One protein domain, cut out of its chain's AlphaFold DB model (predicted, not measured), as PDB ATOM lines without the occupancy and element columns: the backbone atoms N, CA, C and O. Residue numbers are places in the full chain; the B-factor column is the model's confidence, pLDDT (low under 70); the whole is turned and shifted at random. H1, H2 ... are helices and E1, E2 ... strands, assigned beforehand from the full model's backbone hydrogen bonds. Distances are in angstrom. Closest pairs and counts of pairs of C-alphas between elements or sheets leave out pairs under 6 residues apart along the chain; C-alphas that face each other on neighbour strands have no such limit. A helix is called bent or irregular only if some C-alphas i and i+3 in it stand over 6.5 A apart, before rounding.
ATOM      1  N   ALA A 580     298.061 361.527 248.801       94.50
ATOM      2  CA  ALA A 580     298.349 362.828 248.199       94.50
ATOM      3  C   ALA A 580     298.464 362.715 246.678       94.50
ATOM      4  O   ALA A 580     298.923 361.688 246.168       94.50
ATOM      5  N   TRP A 581     298.073 363.773 245.967       96.38
ATOM      6  CA  TRP A 581     298.195 363.850 244.511       96.38
ATOM      7  C   TRP A 581     299.512 364.511 244.098       96.38
ATOM      8  O   TRP A 581     299.810 365.642 244.495       96.38
ATOM      9  N   ILE A 582     300.289 363.798 243.281       97.56
ATOM     10  CA  ILE A 582     301.647 364.152 242.864       97.56
ATOM     11  C   ILE A 582     301.690 364.326 241.346       97.56
ATOM     12  O   ILE A 582     301.345 363.408 240.604       97.56
ATOM     13  N   LEU A 583     302.156 365.483 240.880       98.00
ATOM     14  CA  LEU A 583     302.499 365.692 239.474       98.00
ATOM     15  C   LEU A 583     303.989 365.402 239.249       98.00
ATOM     16  O   LEU A 583     304.824 366.091 239.827       98.00
ATOM     17  N   SER A 584     304.334 364.442 238.396       97.94
ATOM     18  CA  SER A 584     305.723 364.050 238.114       97.94
ATOM     19  C   SER A 584     306.215 364.622 236.782       97.94
ATOM     20  O   SER A 584     305.844 364.144 235.712       97.94
ATOM     21  N   LEU A 585     307.053 365.661 236.857       97.88
ATOM     22  CA  LEU A 585     307.580 366.425 235.726       97.88
ATOM     23  C   LEU A 585     308.879 365.829 235.152       97.88
ATOM     24  O   LEU A 585     309.887 365.723 235.857       97.88
ATOM     25  N   ILE A 586     308.878 365.578 233.837       96.56
ATOM     26  CA  ILE A 586     310.030 365.189 233.012       96.56
ATOM     27  C   ILE A 586     310.268 366.271 231.931       96.56
ATOM     28  O   ILE A 586     309.585 366.279 230.906       96.56
ATOM     29  N   PRO A 587     311.216 367.208 232.112       95.50
ATOM     30  CA  PRO A 587     311.563 368.206 231.103       95.50
ATOM     31  C   PRO A 587     312.732 367.717 230.225       95.50
ATOM     32  O   PRO A 587     313.832 367.497 230.734       95.50
ATOM     33  N   ALA A 588     312.524 367.615 228.910       93.38
ATOM     34  CA  ALA A 588     313.515 367.120 227.947       93.38
ATOM     35  C   ALA A 588     313.731 368.074 226.755       93.38
ATOM     36  O   ALA A 588     312.892 368.915 226.436       93.38
ATOM     37  N   TYR A 589     314.874 367.935 226.081       89.38
ATOM     38  CA  TYR A 589     315.255 368.676 224.874       89.38
ATOM     39  C   TYR A 589     316.173 367.859 223.951       89.38
ATOM     40  O   TYR A 589     315.836 367.596 222.793       89.38
ATOM     41  N   SER A 590     317.354 367.480 224.447       86.44
ATOM     42  CA  SER A 590     318.429 366.843 223.670       86.44
ATOM     43  C   SER A 590     318.548 365.337 223.892       86.44
ATOM     44  O   SER A 590     319.281 364.676 223.165       86.44
ATOM     45  N   GLU A 591     317.828 364.824 224.878       88.69
ATOM     46  CA  GLU A 591     317.866 363.452 225.368       88.69
ATOM     47  C   GLU A 591     317.198 362.511 224.348       88.69
ATOM     48  O   GLU A 591     316.316 362.934 223.586       88.69
ATOM     49  N   SER A 592     317.639 361.252 224.273       89.31
ATOM     50  CA  SER A 592     317.021 360.278 223.365       89.31
ATOM     51  C   SER A 592     315.623 359.888 223.849       89.31
ATOM     52  O   SER A 592     315.274 360.061 225.018       89.31
ATOM     53  N   GLU A 593     314.811 359.348 222.943       90.62
ATOM     54  CA  GLU A 593     313.517 358.770 223.308       90.62
ATOM     55  C   GLU A 593     313.683 357.660 224.355       90.62
ATOM     56  O   GLU A 593     313.001 357.682 225.372       90.62
ATOM     57  N   GLU A 594     314.676 356.782 224.184       89.44
ATOM     58  CA  GLU A 594     315.028 355.723 225.141       89.44
ATOM     59  C   GLU A 594     315.292 356.269 226.555       89.44
ATOM     60  O   GLU A 594     314.845 355.676 227.533       89.44
ATOM     61  N   GLN A 595     315.986 357.408 226.687       90.00
ATOM     62  CA  GLN A 595     316.242 358.042 227.987       90.00
ATOM     63  C   GLN A 595     314.950 358.573 228.626       90.00
ATOM     64  O   GLN A 595     314.712 358.353 229.818       90.00
ATOM     65  N   ILE A 596     314.091 359.220 227.831       92.12
ATOM     66  CA  ILE A 596     312.801 359.754 228.292       92.12
ATOM     67  C   ILE A 596     311.872 358.605 228.706       92.12
ATOM     68  O   ILE A 596     311.307 358.650 229.794       92.12
ATOM     69  N   VAL A 597     311.768 357.553 227.892       92.12
ATOM     70  CA  VAL A 597     310.934 356.363 228.137       92.12
ATOM     71  C   VAL A 597     311.443 355.554 229.336       92.12
ATOM     72  O   VAL A 597     310.652 355.161 230.188       92.12
ATOM     73  N   LYS A 598     312.764 355.389 229.496       92.69
ATOM     74  CA  LYS A 598     313.369 354.794 230.704       92.69
ATOM     75  C   LYS A 598     313.023 355.593 231.966       92.69
ATOM     76  O   LYS A 598     312.651 355.009 232.983       92.69
ATOM     77  N   THR A 599     313.113 356.924 231.893       94.94
ATOM     78  CA  THR A 599     312.727 357.823 232.994       94.94
ATOM     79  C   THR A 599     311.237 357.654 233.323       94.94
ATOM     80  O   THR A 599     310.888 357.443 234.485       94.94
ATOM     81  N   LEU A 600     310.379 357.671 232.296       94.31
ATOM     82  CA  LEU A 600     308.922 357.519 232.371       94.31
ATOM     83  C   LEU A 600     308.515 356.192 233.031       94.31
ATOM     84  O   LEU A 600     307.745 356.201 233.989       94.31
ATOM     85  N   PHE A 601     309.082 355.062 232.603       94.19
ATOM     86  CA  PHE A 601     308.797 353.764 233.220       94.19
ATOM     87  C   PHE A 601     309.357 353.655 234.648       94.19
ATOM     88  O   PHE A 601     308.666 353.133 235.514       94.19
ATOM     89  N   SER A 602     310.511 354.259 234.974       95.50
ATOM     90  CA  SER A 602     310.995 354.312 236.373       95.50
ATOM     91  C   SER A 602     310.099 355.135 237.323       95.50
ATOM     92  O   SER A 602     310.162 354.974 238.546       95.50
ATOM     93  N   LEU A 603     309.247 356.003 236.760       95.69
ATOM     94  CA  LEU A 603     308.192 356.730 237.468       95.69
ATOM     95  C   LEU A 603     306.858 355.977 237.485       95.69
ATOM     96  O   LEU A 603     306.145 356.067 238.484       95.69
ATOM     97  N   ARG A 604     306.525 355.227 236.427       93.56
ATOM     98  CA  ARG A 604     305.363 354.324 236.398       93.56
ATOM     99  C   ARG A 604     305.509 353.224 237.448       93.56
ATOM    100  O   ARG A 604     304.663 353.078 238.326       93.56
ATOM    101  N   ASP A 605     306.648 352.548 237.420       93.50
ATOM    102  CA  ASP A 605     306.959 351.378 238.240       93.50
ATOM    103  C   ASP A 605     307.520 351.773 239.620       93.50
ATOM    104  O   ASP A 605     308.198 350.988 240.280       93.50
ATOM    105  N   ASN A 606     307.279 353.011 240.081       93.75
ATOM    106  CA  ASN A 606     307.912 353.513 241.302       93.75
ATOM    107  C   ASN A 606     307.290 352.977 242.600       93.75
ATOM    108  O   ASN A 606     307.910 353.120 243.647       93.75
ATOM    109  N   GLY A 607     306.089 352.393 242.572       89.38
ATOM    110  CA  GLY A 607     305.404 351.923 243.782       89.38
ATOM    111  C   GLY A 607     304.957 353.078 244.688       89.38
ATOM    112  O   GLY A 607     305.555 353.347 245.730       89.38
ATOM    113  N   MET A 608     303.885 353.768 244.289       88.94
ATOM    114  CA  MET A 608     303.416 355.013 244.925       88.94
ATOM    115  C   MET A 608     302.755 354.838 246.307       88.94
ATOM    116  O   MET A 608     302.517 355.829 246.999       88.94
ATOM    117  N   GLY A 609     302.458 353.603 246.726       88.00
ATOM    118  CA  GLY A 609     301.712 353.328 247.956       88.00
ATOM    119  C   GLY A 609     300.292 353.898 247.886       88.00
ATOM    120  O   GLY A 609     299.555 353.617 246.948       88.00
ATOM    121  N   GLU A 610     299.921 354.716 248.870       91.00
ATOM    122  CA  GLU A 610     298.619 355.402 248.921       91.00
ATOM    123  C   GLU A 610     298.571 356.695 248.080       91.00
ATOM    124  O   GLU A 610     297.499 357.265 247.866       91.00
ATOM    125  N   HIS A 611     299.721 357.197 247.614       95.25
ATOM    126  CA  HIS A 611     299.789 358.414 246.805       95.25
ATOM    127  C   HIS A 611     299.384 358.140 245.350       95.25
ATOM    128  O   HIS A 611     299.524 357.030 244.839       95.25
ATOM    129  N   LYS A 612     298.911 359.177 244.655       94.81
ATOM    130  CA  LYS A 612     298.466 359.095 243.257       94.81
ATOM    131  C   LYS A 612     299.316 359.989 242.367       94.81
ATOM    132  O   LYS A 612     299.693 361.083 242.780       94.81
ATOM    133  N   GLN A 613     299.606 359.523 241.156       95.44
ATOM    134  CA  GLN A 613     300.486 360.201 240.205       95.44
ATOM    135  C   GLN A 613     299.722 360.687 238.970       95.44
ATOM    136  O   GLN A 613     298.874 359.973 238.444       95.44
ATOM    137  N   VAL A 614     300.093 361.868 238.482       96.94
ATOM    138  CA  VAL A 614     299.897 362.303 237.092       96.94
ATOM    139  C   VAL A 614     301.280 362.625 236.529       96.94
ATOM    140  O   VAL A 614     302.055 363.322 237.180       96.94
ATOM    141  N   MET A 615     301.635 362.112 235.354       96.81
ATOM    142  CA  MET A 615     302.929 362.395 234.719       96.81
ATOM    143  C   MET A 615     302.820 363.595 233.770       96.81
ATOM    144  O   MET A 615     301.782 363.814 233.149       96.81
ATOM    145  N   CYS A 616     303.885 364.389 233.657       97.31
ATOM    146  CA  CYS A 616     303.952 365.550 232.773       97.31
ATOM    147  C   CYS A 616     305.303 365.579 232.052       97.31
ATOM    148  O   CYS A 616     306.332 365.899 232.647       97.31
ATOM    149  N   VAL A 617     305.310 365.233 230.767       96.81
ATOM    150  CA  VAL A 617     306.485 365.299 229.893       96.81
ATOM    151  C   VAL A 617     306.460 366.631 229.152       96.81
ATOM    152  O   VAL A 617     305.464 366.957 228.513       96.81
ATOM    153  N   ILE A 618     307.541 367.412 229.215       96.56
ATOM    154  CA  ILE A 618     307.645 368.691 228.498       96.56
ATOM    155  C   ILE A 618     308.837 368.655 227.541       96.56
ATOM    156  O   ILE A 618     309.988 368.639 227.984       96.56
ATOM    157  N   LEU A 619     308.557 368.685 226.236       94.69
ATOM    158  CA  LEU A 619     309.543 368.588 225.157       94.69
ATOM    159  C   LEU A 619     309.864 369.985 224.601       94.69
ATOM    160  O   LEU A 619     309.038 370.635 223.969       94.69
ATOM    161  N   ASP A 620     311.067 370.488 224.868       91.44
ATOM    162  CA  ASP A 620     311.432 371.900 224.692       91.44
ATOM    163  C   ASP A 620     312.108 372.185 223.335       91.44
ATOM    164  O   ASP A 620     313.301 372.466 223.258       91.44
ATOM    165  N   GLY A 621     311.352 372.135 222.236       81.25
ATOM    166  CA  GLY A 621     311.823 372.549 220.904       81.25
ATOM    167  C   GLY A 621     312.541 371.478 220.081       81.25
ATOM    168  O   GLY A 621     313.239 371.814 219.126       81.25
ATOM    169  N   LYS A 622     312.377 370.201 220.438       82.31
ATOM    170  CA  LYS A 622     312.577 369.056 219.539       82.31
ATOM    171  C   LYS A 622     311.500 368.009 219.851       82.31
ATOM    172  O   LYS A 622     311.543 367.503 220.976       82.31
ATOM    173  N   PRO A 623     310.604 367.659 218.914       82.62
ATOM    174  CA  PRO A 623     309.542 366.694 219.180       82.62
ATOM    175  C   PRO A 623     310.084 365.283 219.447       82.62
ATOM    176  O   PRO A 623     311.231 364.968 219.097       82.62
ATOM    177  N   ARG A 624     309.273 364.433 220.078       88.00
ATOM    178  CA  ARG A 624     309.504 362.980 220.241       88.00
ATOM    179  C   ARG A 624     308.149 362.267 220.205       88.00
ATOM    180  O   ARG A 624     307.194 362.818 220.745       88.00
ATOM    181  N   PRO A 625     308.055 361.031 219.691       86.19
ATOM    182  CA  PRO A 625     306.797 360.284 219.616       86.19
ATOM    183  C   PRO A 625     306.344 359.722 220.982       86.19
ATOM    184  O   PRO A 625     305.900 358.589 221.085       86.19
ATOM    185  N   ILE A 626     306.402 360.511 222.064       84.88
ATOM    186  CA  ILE A 626     305.922 360.110 223.404       84.88
ATOM    187  C   ILE A 626     304.414 359.803 223.389       84.88
ATOM    188  O   ILE A 626     303.939 358.988 224.177       84.88
ATOM    189  N   LYS A 627     303.674 360.404 222.450       85.69
ATOM    190  CA  LYS A 627     302.269 360.094 222.155       85.69
ATOM    191  C   LYS A 627     302.057 358.636 221.731       85.69
ATOM    192  O   LYS A 627     301.034 358.062 222.083       85.69
ATOM    193  N   ASP A 628     303.027 358.022 221.058       89.25
ATOM    194  CA  ASP A 628     302.942 356.639 220.567       89.25
ATOM    195  C   ASP A 628     303.115 355.619 221.713       89.25
ATOM    196  O   ASP A 628     302.745 354.455 221.576       89.25
ATOM    197  N   HIS A 629     303.612 356.070 222.873       87.69
ATOM    198  CA  HIS A 629     303.667 355.303 224.125       87.69
ATOM    199  C   HIS A 629     302.414 355.504 225.004       87.69
ATOM    200  O   HIS A 629     302.354 354.965 226.109       87.69
ATOM    201  N   MET A 630     301.410 356.271 224.552       91.69
ATOM    202  CA  MET A 630     300.130 356.417 225.259       91.69
ATOM    203  C   MET A 630     299.143 355.311 224.861       91.69
ATOM    204  O   MET A 630     298.786 355.167 223.695       91.69
ATOM    205  N   THR A 631     298.621 354.581 225.846       92.06
ATOM    206  CA  THR A 631     297.610 353.521 225.668       92.06
ATOM    207  C   THR A 631     296.225 354.069 225.317       92.06
ATOM    208  O   THR A 631     295.463 353.424 224.597       92.06
ATOM    209  N   LYS A 632     295.894 355.273 225.798       93.00
ATOM    210  CA  LYS A 632     294.676 356.019 225.443       93.00
ATOM    211  C   LYS A 632     294.993 357.508 225.382       93.00
ATOM    212  O   LYS A 632     295.364 358.086 226.399       93.00
ATOM    213  N   VAL A 633     294.738 358.158 224.248       93.31
ATOM    214  CA  VAL A 633     294.648 359.628 224.177       93.31
ATOM    215  C   VAL A 633     293.218 360.055 224.536       93.31
ATOM    216  O   VAL A 633     292.246 359.457 224.083       93.31
ATOM    217  N   VAL A 634     293.099 361.077 225.380       93.69
ATOM    218  CA  VAL A 634     291.845 361.709 225.825       93.69
ATOM    219  C   VAL A 634     291.606 363.016 225.073       93.69
ATOM    220  O   VAL A 634     290.510 363.244 224.573       93.69
ATOM    221  N   ALA A 635     292.632 363.864 224.977       94.81
ATOM    222  CA  ALA A 635     292.571 365.144 224.277       94.81
ATOM    223  C   ALA A 635     293.908 365.451 223.591       94.81
ATOM    224  O   ALA A 635     294.965 365.029 224.050       94.81
ATOM    225  N   SER A 636     293.848 366.192 222.487       95.69
ATOM    226  CA  SER A 636     294.991 366.546 221.640       95.69
ATOM    227  C   SER A 636     294.723 367.932 221.060       95.69
ATOM    228  O   SER A 636     293.952 368.054 220.108       95.69
ATOM    229  N   PHE A 637     295.304 368.980 221.642       95.62
ATOM    230  CA  PHE A 637     294.991 370.372 221.303       95.62
ATOM    231  C   PHE A 637     296.230 371.273 221.302       95.62
ATOM    232  O   PHE A 637     297.288 370.901 221.802       95.62
ATOM    233  N   SER A 638     296.103 372.462 220.711       94.94
ATOM    234  CA  SER A 638     297.209 373.408 220.538       94.94
ATOM    235  C   SER A 638     296.851 374.787 221.090       94.94
ATOM    236  O   SER A 638     295.735 375.272 220.874       94.94
ATOM    237  N   ARG A 639     297.786 375.436 221.788       94.69
ATOM    238  CA  ARG A 639     297.635 376.801 222.328       94.69
ATOM    239  C   ARG A 639     298.873 377.637 222.028       94.69
ATOM    240  O   ARG A 639     299.984 377.115 222.003       94.69
ATOM    241  N   GLN A 640     298.695 378.938 221.822       91.50
ATOM    242  CA  GLN A 640     299.827 379.866 221.816       91.50
ATOM    243  C   GLN A 640     300.357 380.043 223.245       91.50
ATOM    244  O   GLN A 640     299.594 379.956 224.204       91.50
ATOM    245  N   TYR A 641     301.656 380.306 223.385       89.75
ATOM    246  CA  TYR A 641     302.257 380.719 224.652       89.75
ATOM    247  C   TYR A 641     303.331 381.782 224.447       89.75
ATOM    248  O   TYR A 641     304.011 381.825 223.417       89.75
ATOM    249  N   VAL A 642     303.526 382.611 225.471       88.31
ATOM    250  CA  VAL A 642     304.647 383.549 225.550       88.31
ATOM    251  C   VAL A 642     305.699 382.987 226.504       88.31
ATOM    252  O   VAL A 642     305.469 382.830 227.701       88.31
ATOM    253  N   SER A 643     306.877 382.674 225.966       87.62
ATOM    254  CA  SER A 643     308.015 382.191 226.757       87.62
ATOM    255  C   SER A 643     308.668 383.301 227.594       87.62
ATOM    256  O   SER A 643     308.611 384.481 227.256       87.62
ATOM    257  N   LEU A 644     309.433 382.930 228.624       80.19
ATOM    258  CA  LEU A 644     310.251 383.838 229.450       80.19
ATOM    259  C   LEU A 644     311.356 384.581 228.684       80.19
ATOM    260  O   LEU A 644     311.970 385.508 229.218       80.19
ATOM    261  N   LYS A 645     311.664 384.131 227.464       78.81
ATOM    262  CA  LYS A 645     312.561 384.813 226.519       78.81
ATOM    263  C   LYS A 645     311.818 385.848 225.663       78.81
ATOM    264  O   LYS A 645     312.447 386.460 224.806       78.81
ATOM    265  N   TRP A 646     310.513 386.009 225.890       82.94
ATOM    266  CA  TRP A 646     309.581 386.854 225.144       82.94
ATOM    267  C   TRP A 646     309.530 386.501 223.655       82.94
ATOM    268  O   TRP A 646     309.334 387.339 222.783       82.94
ATOM    269  N   LYS A 647     309.682 385.200 223.379       84.31
ATOM    270  CA  LYS A 647     309.309 384.594 222.103       84.31
ATOM    271  C   LYS A 647     307.891 384.059 222.214       84.31
ATOM    272  O   LYS A 647     307.614 383.303 223.152       84.31
ATOM    273  N   ILE A 648     307.054 384.420 221.248       87.81
ATOM    274  CA  ILE A 648     305.794 383.734 220.967       87.81
ATOM    275  C   ILE A 648     306.134 382.320 220.475       87.81
ATOM    276  O   ILE A 648     307.137 382.113 219.786       87.81
ATOM    277  N   GLY A 649     305.321 381.346 220.857       89.25
ATOM    278  CA  GLY A 649     305.418 379.974 220.388       89.25
ATOM    279  C   GLY A 649     304.102 379.227 220.556       89.25
ATOM    280  O   GLY A 649     303.092 379.793 220.977       89.25
ATOM    281  N   THR A 650     304.140 377.933 220.271       92.75
ATOM    282  CA  THR A 650     303.003 377.017 220.358       92.75
ATOM    283  C   THR A 650     303.303 375.907 221.361       92.75
ATOM    284  O   THR A 650     304.418 375.376 221.398       92.75
ATOM    285  N   LEU A 651     302.297 375.568 222.163       95.19
ATOM    286  CA  LEU A 651     302.217 374.372 222.989       95.19
ATOM    287  C   LEU A 651     301.281 373.387 222.292       95.19
ATOM    288  O   LEU A 651     300.083 373.652 222.203       95.19
ATOM    289  N   GLN A 652     301.817 372.265 221.819       95.44
ATOM    290  CA  GLN A 652     301.009 371.104 221.463       95.44
ATOM    291  C   GLN A 652     300.842 370.250 222.720       95.44
ATOM    292  O   GLN A 652     301.830 369.909 223.366       95.44
ATOM    293  N   ILE A 653     299.598 369.963 223.095       95.94
ATOM    294  CA  ILE A 653     299.244 369.317 224.358       95.94
ATOM    295  C   ILE A 653     298.446 368.056 224.064       95.94
ATOM    296  O   ILE A 653     297.315 368.109 223.579       95.94
ATOM    297  N   ASP A 654     299.050 366.924 224.403       95.94
ATOM    298  CA  ASP A 654     298.451 365.601 224.333       95.94
ATOM    299  C   ASP A 654     298.211 365.086 225.752       95.94
ATOM    300  O   ASP A 654     299.137 364.927 226.547       95.94
ATOM    301  N   ALA A 655     296.945 364.857 226.080       96.81
ATOM    302  CA  ALA A 655     296.497 364.339 227.361       96.81
ATOM    303  C   ALA A 655     295.992 362.913 227.173       96.81
ATOM    304  O   ALA A 655     295.149 362.664 226.310       96.81
ATOM    305  N   GLY A 656     296.474 361.981 227.987       95.81
ATOM    306  CA  GLY A 656     296.145 360.570 227.855       95.81
ATOM    307  C   GLY A 656     296.586 359.735 229.049       95.81
ATOM    308  O   GLY A 656     296.761 360.242 230.155       95.81
ATOM    309  N   PHE A 657     296.772 358.445 228.812       95.56
ATOM    310  CA  PHE A 657     297.272 357.475 229.777       95.56
ATOM    311  C   PHE A 657     298.480 356.746 229.189       95.56
ATOM    312  O   PHE A 657     298.521 356.487 227.988       95.56
ATOM    313  N   VAL A 658     299.456 356.434 230.038       92.75
ATOM    314  CA  VAL A 658     300.538 355.481 229.758       92.75
ATOM    315  C   VAL A 658     300.280 354.309 230.691       92.75
ATOM    316  O   VAL A 658     300.315 354.471 231.913       92.75
ATOM    317  N   ASP A 659     299.910 353.170 230.108       89.12
ATOM    318  CA  ASP A 659     299.218 352.079 230.800       89.12
ATOM    319  C   ASP A 659     297.965 352.613 231.520       89.12
ATOM    320  O   ASP A 659     297.081 353.150 230.849       89.12
ATOM    321  N   ASP A 660     297.898 352.538 232.852       89.81
ATOM    322  CA  ASP A 660     296.823 353.124 233.671       89.81
ATOM    323  C   ASP A 660     297.163 354.513 234.257       89.81
ATOM    324  O   ASP A 660     296.333 355.120 234.941       89.81
ATOM    325  N   ILE A 661     298.373 355.047 234.029       93.56
ATOM    326  CA  ILE A 661     298.817 356.294 234.671       93.56
ATOM    327  C   ILE A 661     298.471 357.518 233.807       93.56
ATOM    328  O   ILE A 661     298.957 357.629 232.674       93.56
ATOM    329  N   PRO A 662     297.699 358.492 234.335       96.25
ATOM    330  CA  PRO A 662     297.346 359.692 233.590       96.25
ATOM    331  C   PRO A 662     298.597 360.511 233.268       96.25
ATOM    332  O   PRO A 662     299.421 360.784 234.144       96.25
ATOM    333  N   THR A 663     298.744 360.896 232.005       96.31
ATOM    334  CA  THR A 663     299.966 361.482 231.451       96.31
ATOM    335  C   THR A 663     299.637 362.643 230.517       96.31
ATOM    336  O   THR A 663     298.799 362.537 229.624       96.31
ATOM    337  N   LEU A 664     300.337 363.758 230.714       96.69
ATOM    338  CA  LEU A 664     300.340 364.930 229.845       96.69
ATOM    339  C   LEU A 664     301.673 364.985 229.092       96.69
ATOM    340  O   LEU A 664     302.731 364.903 229.715       96.69
ATOM    341  N   CYS A 665     301.638 365.171 227.777       96.06
ATOM    342  CA  CYS A 665     302.794 365.530 226.964       96.06
ATOM    343  C   CYS A 665     302.589 366.941 226.405       96.06
ATOM    344  O   CYS A 665     301.552 367.232 225.813       96.06
ATOM    345  N   ILE A 666     303.563 367.827 226.617       96.12
ATOM    346  CA  ILE A 666     303.536 369.226 226.184       96.12
ATOM    347  C   ILE A 666     304.760 369.477 225.300       96.12
ATOM    348  O   ILE A 666     305.873 369.659 225.803       96.12
ATOM    349  N   GLU A 667     304.572 369.507 223.983       95.19
ATOM    350  CA  GLU A 667     305.622 369.919 223.051       95.19
ATOM    351  C   GLU A 667     305.618 371.438 222.882       95.19
ATOM    352  O   GLU A 667     304.597 372.049 222.568       95.19
ATOM    353  N   LYS A 668     306.780 372.062 223.069       93.62
ATOM    354  CA  LYS A 668     306.973 373.509 222.970       93.62
ATOM    355  C   LYS A 668     307.755 373.837 221.710       93.62
ATOM    356  O   LYS A 668     308.896 373.401 221.576       93.62
ATOM    357  N   THR A 669     307.207 374.677 220.841       90.88
ATOM    358  CA  THR A 669     307.907 375.161 219.643       90.88
ATOM    359  C   THR A 669     307.873 376.688 219.604       90.88
ATOM    360  O   THR A 669     306.778 377.242 219.647       90.88
ATOM    361  N   PRO A 670     309.011 377.407 219.516       89.06
ATOM    362  CA  PRO A 670     310.402 376.932 219.534       89.06
ATOM    363  C   PRO A 670     310.931 376.638 220.958       89.06
ATOM    364  O   PRO A 670     310.239 376.852 221.954       89.06
ATOM    365  N   ASN A 671     312.195 376.196 221.057       88.62
ATOM    366  CA  ASN A 671     312.916 376.026 222.329       88.62
ATOM    367  C   ASN A 671     312.943 377.326 223.157       88.62
ATOM    368  O   ASN A 671     313.427 378.365 222.691       88.62
ATOM    369  N   ALA A 672     312.552 377.229 224.429       87.88
ATOM    370  CA  ALA A 672     312.700 378.308 225.405       87.88
ATOM    371  C   ALA A 672     313.698 377.981 226.537       87.88
ATOM    372  O   ALA A 672     314.275 378.898 227.126       87.88
ATOM    373  N   GLY A 673     314.036 376.711 226.761       87.94
ATOM    374  CA  GLY A 673     315.047 376.228 227.709       87.94
ATOM    375  C   GLY A 673     314.424 375.598 228.959       87.94
ATOM    376  O   GLY A 673     313.403 376.074 229.444       87.94
ATOM    377  N   LYS A 674     315.089 374.605 229.577       88.50
ATOM    378  CA  LYS A 674     314.614 373.891 230.792       88.50
ATOM    379  C   LYS A 674     313.998 374.800 231.872       88.50
ATOM    380  O   LYS A 674     312.998 374.441 232.484       88.50
ATOM    381  N   LYS A 675     314.584 375.980 232.118       91.06
ATOM    382  CA  LYS A 675     314.073 376.960 233.098       91.06
ATOM    383  C   LYS A 675     312.631 377.399 232.801       91.06
ATOM    384  O   LYS A 675     311.849 377.564 233.730       91.06
ATOM    385  N   ASP A 676     312.324 377.604 231.530       93.00
ATOM    386  CA  ASP A 676     311.011 377.993 231.034       93.00
ATOM    387  C   ASP A 676     310.010 376.843 231.192       93.00
ATOM    388  O   ASP A 676     308.959 377.047 231.783       93.00
ATOM    389  N   SER A 677     310.394 375.609 230.844       94.38
ATOM    390  CA  SER A 677     309.566 374.412 231.086       94.38
ATOM    391  C   SER A 677     309.261 374.170 232.576       94.38
ATOM    392  O   SER A 677     308.139 373.806 232.918       94.38
ATOM    393  N   LEU A 678     310.221 374.423 233.479       94.94
ATOM    394  CA  LEU A 678     309.990 374.376 234.932       94.94
ATOM    395  C   LEU A 678     308.959 375.423 235.385       94.94
ATOM    396  O   LEU A 678     308.116 375.133 236.229       94.94
ATOM    397  N   ILE A 679     309.029 376.644 234.846       94.56
ATOM    398  CA  ILE A 679     308.103 377.725 235.211       94.56
ATOM    399  C   ILE A 679     306.715 377.470 234.624       94.56
ATOM    400  O   ILE A 679     305.751 377.578 235.371       94.56
ATOM    401  N   LEU A 680     306.617 377.021 233.370       95.44
ATOM    402  CA  LEU A 680     305.364 376.590 232.744       95.44
ATOM    403  C   LEU A 680     304.660 375.519 233.591       95.44
ATOM    404  O   LEU A 680     303.493 375.679 233.933       95.44
ATOM    405  N   CYS A 681     305.374 374.473 234.022       96.62
ATOM    406  CA  CYS A 681     304.798 373.446 234.891       96.62
ATOM    407  C   CYS A 681     304.273 374.014 236.223       96.62
ATOM    408  O   CYS A 681     303.211 373.610 236.696       96.62
ATOM    409  N   HIS A 682     304.995 374.941 236.858       96.38
ATOM    410  CA  HIS A 682     304.535 375.526 238.116       96.38
ATOM    411  C   HIS A 682     303.393 376.536 237.932       96.38
ATOM    412  O   HIS A 682     302.490 376.567 238.767       96.38
ATOM    413  N   ASP A 683     303.388 377.305 236.845       95.25
ATOM    414  CA  ASP A 683     302.311 378.239 236.510       95.25
ATOM    415  C   ASP A 683     301.007 377.499 236.167       95.25
ATOM    416  O   ASP A 683     299.935 377.932 236.589       95.25
ATOM    417  N   LEU A 684     301.085 376.343 235.499       96.12
ATOM    418  CA  LEU A 684     299.922 375.498 235.209       96.12
ATOM    419  C   LEU A 684     299.426 374.707 236.435       96.12
ATOM    420  O   LEU A 684     298.218 374.587 236.624       96.12
ATOM    421  N   PHE A 685     300.317 374.185 237.291       96.75
ATOM    422  CA  PHE A 685     299.933 373.150 238.272       96.75
ATOM    423  C   PHE A 685     300.235 373.443 239.753       96.75
ATOM    424  O   PHE A 685     299.762 372.709 240.619       96.75
ATOM    425  N   ASN A 686     300.985 374.501 240.085       95.50
ATOM    426  CA  ASN A 686     301.194 374.950 241.474       95.50
ATOM    427  C   ASN A 686     300.285 376.167 241.784       95.50
ATOM    428  O   ASN A 686     299.274 376.356 241.107       95.50
ATOM    429  N   PHE A 687     300.580 376.991 242.792       94.50
ATOM    430  CA  PHE A 687     299.846 378.242 243.036       94.50
ATOM    431  C   PHE A 687     300.183 379.311 241.975       94.50
ATOM    432  O   PHE A 687     301.368 379.520 241.694       94.50
ATOM    433  N   PRO A 688     299.186 380.013 241.401       90.50
ATOM    434  CA  PRO A 688     299.420 381.005 240.357       90.50
ATOM    435  C   PRO A 688     300.122 382.261 240.895       90.50
ATOM    436  O   PRO A 688     299.800 382.765 241.972       90.50
ATOM    437  N   ARG A 689     301.082 382.786 240.124       92.00
ATOM    438  CA  ARG A 689     301.823 384.023 240.428       92.00
ATOM    439  C   ARG A 689     301.139 385.279 239.882       92.00
ATOM    440  O   ARG A 689     300.462 385.227 238.860       92.00
ATOM    441  N   SER A 690     301.403 386.416 240.529       85.56
ATOM    442  CA  SER A 690     300.796 387.724 240.221       85.56
ATOM    443  C   SER A 690     300.950 388.145 238.751       85.56
ATOM    444  O   SER A 690     300.016 388.647 238.134       85.56
ATOM    445  N   ASN A 691     302.130 387.896 238.182       84.31
ATOM    446  CA  ASN A 691     302.547 388.326 236.850       84.31
ATOM    447  C   ASN A 691     302.536 387.185 235.815       84.31
ATOM    448  O   ASN A 691     303.387 387.144 234.922       84.31
ATOM    449  N   MET A 692     301.631 386.217 235.977       87.31
ATOM    450  CA  MET A 692     301.385 385.175 234.980       87.31
ATOM    451  C   MET A 692     300.795 385.791 233.703       87.31
ATOM    452  O   MET A 692     299.932 386.670 233.778       87.31
ATOM    453  N   ASP A 693     301.263 385.324 232.546       86.25
ATOM    454  CA  ASP A 693     300.718 385.718 231.244       86.25
ATOM    455  C   ASP A 693     299.269 385.230 231.083       86.25
ATOM    456  O   ASP A 693     298.896 384.210 231.666       86.25
ATOM    457  N   GLN A 694     298.443 385.950 230.320       88.94
ATOM    458  CA  GLN A 694     297.032 385.589 230.174       88.94
ATOM    459  C   GLN A 694     296.851 384.251 229.442       88.94
ATOM    460  O   GLN A 694     296.111 383.413 229.942       88.94
ATOM    461  N   THR A 695     297.630 383.971 228.389       90.31
ATOM    462  CA  THR A 695     297.550 382.692 227.649       90.31
ATOM    463  C   THR A 695     297.797 381.475 228.546       90.31
ATOM    464  O   THR A 695     297.199 380.418 228.360       90.31
ATOM    465  N   ILE A 696     298.639 381.637 229.574       92.62
ATOM    466  CA  ILE A 696     298.945 380.599 230.563       92.62
ATOM    467  C   ILE A 696     297.836 380.467 231.618       92.62
ATOM    468  O   ILE A 696     297.601 379.358 232.096       92.62
ATOM    469  N   LYS A 697     297.123 381.550 231.963       93.50
ATOM    470  CA  LYS A 697     295.928 381.479 232.826       93.50
ATOM    471  C   LYS A 697     294.776 380.778 232.111       93.50
ATOM    472  O   LYS A 697     294.174 379.888 232.697       93.50
ATOM    473  N   ASP A 698     294.530 381.129 230.852       94.12
ATOM    474  CA  ASP A 698     293.439 380.570 230.052       94.12
ATOM    475  C   ASP A 698     293.666 379.062 229.820       94.12
ATOM    476  O   ASP A 698     292.794 378.239 230.095       94.12
ATOM    477  N   LEU A 699     294.893 378.673 229.436       95.38
ATOM    478  CA  LEU A 699     295.303 377.266 229.346       95.38
ATOM    479  C   LEU A 699     295.220 376.543 230.700       95.38
ATOM    480  O   LEU A 699     294.846 375.372 230.759       95.38
ATOM    481  N   ARG A 700     295.576 377.210 231.804       95.69
ATOM    482  CA  ARG A 700     295.425 376.633 233.143       95.69
ATOM    483  C   ARG A 700     293.955 376.348 233.448       95.69
ATOM    484  O   ARG A 700     293.654 375.269 233.952       95.69
ATOM    485  N   GLU A 701     293.058 377.288 233.174       95.25
ATOM    486  CA  GLU A 701     291.625 377.128 233.419       95.25
ATOM    487  C   GLU A 701     291.037 375.987 232.576       95.25
ATOM    488  O   GLU A 701     290.344 375.127 233.117       95.25
ATOM    489  N   GLU A 702     291.407 375.880 231.297       95.19
ATOM    490  CA  GLU A 702     291.057 374.745 230.430       95.19
ATOM    491  C   GLU A 702     291.555 373.398 230.992       95.19
ATOM    492  O   GLU A 702     290.788 372.435 231.108       95.19
ATOM    493  N   LEU A 703     292.826 373.325 231.407       95.81
ATOM    494  CA  LEU A 703     293.396 372.107 231.983       95.81
ATOM    495  C   LEU A 703     292.673 371.686 233.269       95.81
ATOM    496  O   LEU A 703     292.334 370.512 233.406       95.81
ATOM    497  N   TRP A 704     292.415 372.608 234.201       96.19
ATOM    498  CA  TRP A 704     291.787 372.281 235.490       96.19
ATOM    499  C   TRP A 704     290.270 372.071 235.415       96.19
ATOM    500  O   TRP A 704     289.744 371.302 236.214       96.19
ATOM    501  N   SER A 705     289.571 372.702 234.468       94.12
ATOM    502  CA  SER A 705     288.124 372.512 234.268       94.12
ATOM    503  C   SER A 705     287.780 371.234 233.503       94.12
ATOM    504  O   SER A 705     286.766 370.607 233.796       94.12
ATOM    505  N   THR A 706     288.609 370.851 232.525       93.31
ATOM    506  CA  THR A 706     288.243 369.831 231.527       93.31
ATOM    507  C   THR A 706     289.181 368.625 231.548       93.31
ATOM    508  O   THR A 706     288.726 367.484 231.586       93.31
ATOM    509  N   ILE A 707     290.499 368.848 231.551       95.31
ATOM    510  CA  ILE A 707     291.478 367.777 231.301       95.31
ATOM    511  C   ILE A 707     291.847 367.005 232.574       95.31
ATOM    512  O   ILE A 707     291.814 365.776 232.585       95.31
ATOM    513  N   ILE A 708     292.181 367.700 233.666       96.19
ATOM    514  CA  ILE A 708     292.549 367.068 234.941       96.19
ATOM    515  C   ILE A 708     291.387 366.252 235.549       96.19
ATOM    516  O   ILE A 708     291.659 365.132 235.991       96.19
ATOM    517  N   PRO A 709     290.115 366.706 235.535       95.06
ATOM    518  CA  PRO A 709     288.976 365.907 235.999       95.06
ATOM    519  C   PRO A 709     288.831 364.543 235.310       95.06
ATOM    520  O   PRO A 709     288.693 363.535 236.004       95.06
ATOM    521  N   GLU A 710     288.919 364.495 233.975       93.56
ATOM    522  CA  GLU A 710     288.822 363.255 233.182       93.56
ATOM    523  C   GLU A 710     290.054 362.359 233.385       93.56
ATOM    524  O   GLU A 710     289.918 361.166 233.663       93.56
ATOM    525  N   LEU A 711     291.265 362.932 233.347       93.88
ATOM    526  CA  LEU A 711     292.506 362.189 233.597       93.88
ATOM    527  C   LEU A 711     292.533 361.538 234.988       93.88
ATOM    528  O   LEU A 711     292.979 360.404 235.134       93.88
ATOM    529  N   THR A 712     292.060 362.238 236.021       93.69
ATOM    530  CA  THR A 712     292.125 361.762 237.416       93.69
ATOM    531  C   THR A 712     290.866 361.039 237.891       93.69
ATOM    532  O   THR A 712     290.876 360.461 238.982       93.69
ATOM    533  N   LYS A 713     289.790 361.056 237.088       91.00
ATOM    534  CA  LYS A 713     288.437 360.581 237.436       91.00
ATOM    535  C   LYS A 713     287.920 361.203 238.750       91.00
ATOM    536  O   LYS A 713     287.242 360.546 239.541       91.00
ATOM    537  N   ARG A 714     288.289 362.466 239.009       88.94
ATOM    538  CA  ARG A 714     287.992 363.229 240.237       88.94
ATOM    539  C   ARG A 714     287.673 364.698 239.907       88.94
ATOM    540  O   ARG A 714     288.573 365.534 239.935       88.94
ATOM    541  N   PRO A 715     286.402 365.043 239.623       81.50
ATOM    542  CA  PRO A 715     286.003 366.424 239.324       81.50
ATOM    543  C   PRO A 715     286.097 367.377 240.528       81.50
ATOM    544  O   PRO A 715     286.011 368.586 240.363       81.50
ATOM    545  N   ASP A 716     286.306 366.854 241.737       87.75
ATOM    546  CA  ASP A 716     286.560 367.618 242.962       87.75
ATOM    547  C   ASP A 716     288.051 367.957 243.187       87.75
ATOM    548  O   ASP A 716     288.395 368.649 244.153       87.75
ATOM    549  N   LEU A 717     288.959 367.486 242.320       91.12
ATOM    550  CA  LEU A 717     290.401 367.705 242.456       91.12
ATOM    551  C   LEU A 717     290.800 369.137 242.059       91.12
ATOM    552  O   LEU A 717     291.278 369.400 240.961       91.12
ATOM    553  N   SER A 718     290.648 370.069 242.998       90.44
ATOM    554  CA  SER A 718     290.964 371.497 242.817       90.44
ATOM    555  C   SER A 718     292.462 371.847 242.753       90.44
ATOM    556  O   SER A 718     292.809 372.970 242.383       90.44
ATOM    557  N   LYS A 719     293.361 370.931 243.144       93.81
ATOM    558  CA  LYS A 719     294.825 371.107 243.087       93.81
ATOM    559  C   LYS A 719     295.575 369.776 243.228       93.81
ATOM    560  O   LYS A 719     295.044 368.819 243.783       93.81
ATOM    561  N   PHE A 720     296.851 369.764 242.842       97.12
ATOM    562  CA  PHE A 720     297.825 368.784 243.340       97.12
ATOM    563  C   PHE A 720     298.291 369.164 244.758       97.12
ATOM    564  O   PHE A 720     298.223 370.331 245.154       97.12
ATOM    565  N   ASP A 721     298.810 368.197 245.513       97.12
ATOM    566  CA  ASP A 721     299.476 368.444 246.798       97.12
ATOM    567  C   ASP A 721     300.987 368.636 246.618       97.12
ATOM    568  O   ASP A 721     301.611 369.438 247.320       97.12
ATOM    569  N   LEU A 722     301.576 367.912 245.660       98.00
ATOM    570  CA  LEU A 722     303.015 367.849 245.417       98.00
ATOM    571  C   LEU A 722     303.341 367.908 243.912       98.00
ATOM    572  O   LEU A 722     302.576 367.438 243.073       98.00
ATOM    573  N   VAL A 723     304.519 368.436 243.579       98.25
ATOM    574  CA  VAL A 723     305.132 368.365 242.244       98.25
ATOM    575  C   VAL A 723     306.510 367.721 242.379       98.25
ATOM    576  O   VAL A 723     307.406 368.296 242.998       98.25
ATOM    577  N   PHE A 724     306.688 366.535 241.809       98.25
ATOM    578  CA  PHE A 724     307.985 365.891 241.657       98.25
ATOM    579  C   PHE A 724     308.675 366.376 240.376       98.25
ATOM    580  O   PHE A 724     308.035 366.565 239.346       98.25
ATOM    581  N   CYS A 725     309.992 366.548 240.432       97.00
ATOM    582  CA  CYS A 725     310.839 366.934 239.312       97.00
ATOM    583  C   CYS A 725     311.999 365.941 239.178       97.00
ATOM    584  O   CYS A 725     312.728 365.704 240.150       97.00
ATOM    585  N   THR A 726     312.188 365.434 237.958       96.19
ATOM    586  CA  THR A 726     313.377 364.684 237.534       96.19
ATOM    587  C   THR A 726     314.065 365.357 236.337       96.19
ATOM    588  O   THR A 726     313.547 366.300 235.738       96.19
ATOM    589  N   ASP A 727     315.253 364.866 235.997       93.31
ATOM    590  CA  ASP A 727     315.915 365.066 234.715       93.31
ATOM    591  C   ASP A 727     315.551 363.882 233.799       93.31
ATOM    592  O   ASP A 727     315.311 362.774 234.279       93.31
ATOM    593  N   ALA A 728     315.480 364.106 232.484       91.81
ATOM    594  CA  ALA A 728     315.030 363.107 231.503       91.81
ATOM    595  C   ALA A 728     316.091 362.044 231.127       91.81
ATOM    596  O   ALA A 728     315.923 361.316 230.153       91.81
ATOM    597  N   ASP A 729     317.194 361.987 231.875       89.25
ATOM    598  CA  ASP A 729     318.299 361.031 231.750       89.25
ATOM    599  C   ASP A 729     318.518 360.214 233.041       89.25
ATOM    600  O   ASP A 729     319.598 359.654 233.245       89.25
TER     601      ASP A 729
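What this domain is: This is residues 580 to 729 of the 1050 residues of a protein of Pseudocercospora eumusae (UniProt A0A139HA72). A twisted sheet of six strands makes the middle of the domain, with H3 and H4 over one face and H1 and short H2 over the other, and the sheet curls round H3. It runs E3 E4 E5 E2 E1 E6 and is mixed: E3, E4 and E5 alternate in direction, while E5, E2, E1 and E6 run side by side the same way. The printed part has 150 residues and the class is mixed, helices and strands, in the chain order E1 H1 E2 H2 E3 E4 E5 H3 H4 E6. It is compact, with a radius of gyration of the C-alphas of 14.3 A and spans of 40 by 36 by 23 A.

How they stand to each other: Begin at E1, residues 581 to 588, then H1, residues 593 to 604, and E2, residues 612 to 620: a strand-helix-strand unit, two parallel neighbour strands with a helix between, its crossover right-handed. Between E1 and E2, N 584 and O 614 are 2.8 A apart, within hydrogen-bond range. H1 is on the sheet at a height of 9.0 A, over E2, and runs along it at 13 degrees on the local plane; its closest C-alpha pair with E1 is Ile 596 and Ala 588, 7.4 A apart. H2, residues 626 to 629, is on the same face. Next come E3, residues 632 to 642, E4, residues 648 to 658, and E5, residues 661 to 669, a meander of two hairpins, each strand the antiparallel neighbour of the one before; look for N 637 and O 653 at 2.9 A, and N 654 and O 665 at 2.9 A. E5 is parallel to E2, with N 617 and O 664 at 2.8 A. H3, residues 674 to 685, touches H4, residues 694 to 712, with residues 680 to 685 alone, at a steep tilt of 66 degrees, the same way; the closest C-alphas, Leu 684 and Arg 700, are 5.1 A apart. H4 is on the face opposite H1, and its closest C-alpha pair with E3 is Thr 695 and Tyr 641, 5.9 A. Edge strand E6, residues 722 to 725, is parallel to E1, with N 585 and O 724 at 2.8 A. In H1 and H3 every O i to N i+4 pair is within hydrogen-bond range, in H4 12 of 15, and H2 is too short for one.

Where its parts are: Find C-alpha 581 at (298.195, 363.850, 244.511); from there E1 runs 22.8 A. E2 spans 26.0 A, E3 29.3 A, E4 30.1 A and E5 25.8 A. H4 starts at C-alpha 694, (297.032, 385.589, 230.174), and spans 25.4 A; it is irregular, C-alphas 705 and 708 being 7.0 A apart, with a kink of 37 degrees near residue 704. E6 ends at C-alpha 725, (310.839, 366.934, 239.312).

The domain as a whole: The C-alphas of Gly 609 and Trp 646, the two farthest apart, are 41.3 A from each other. The printed part has no cut and no long link, and no printed residue is under 70 in pLDDT.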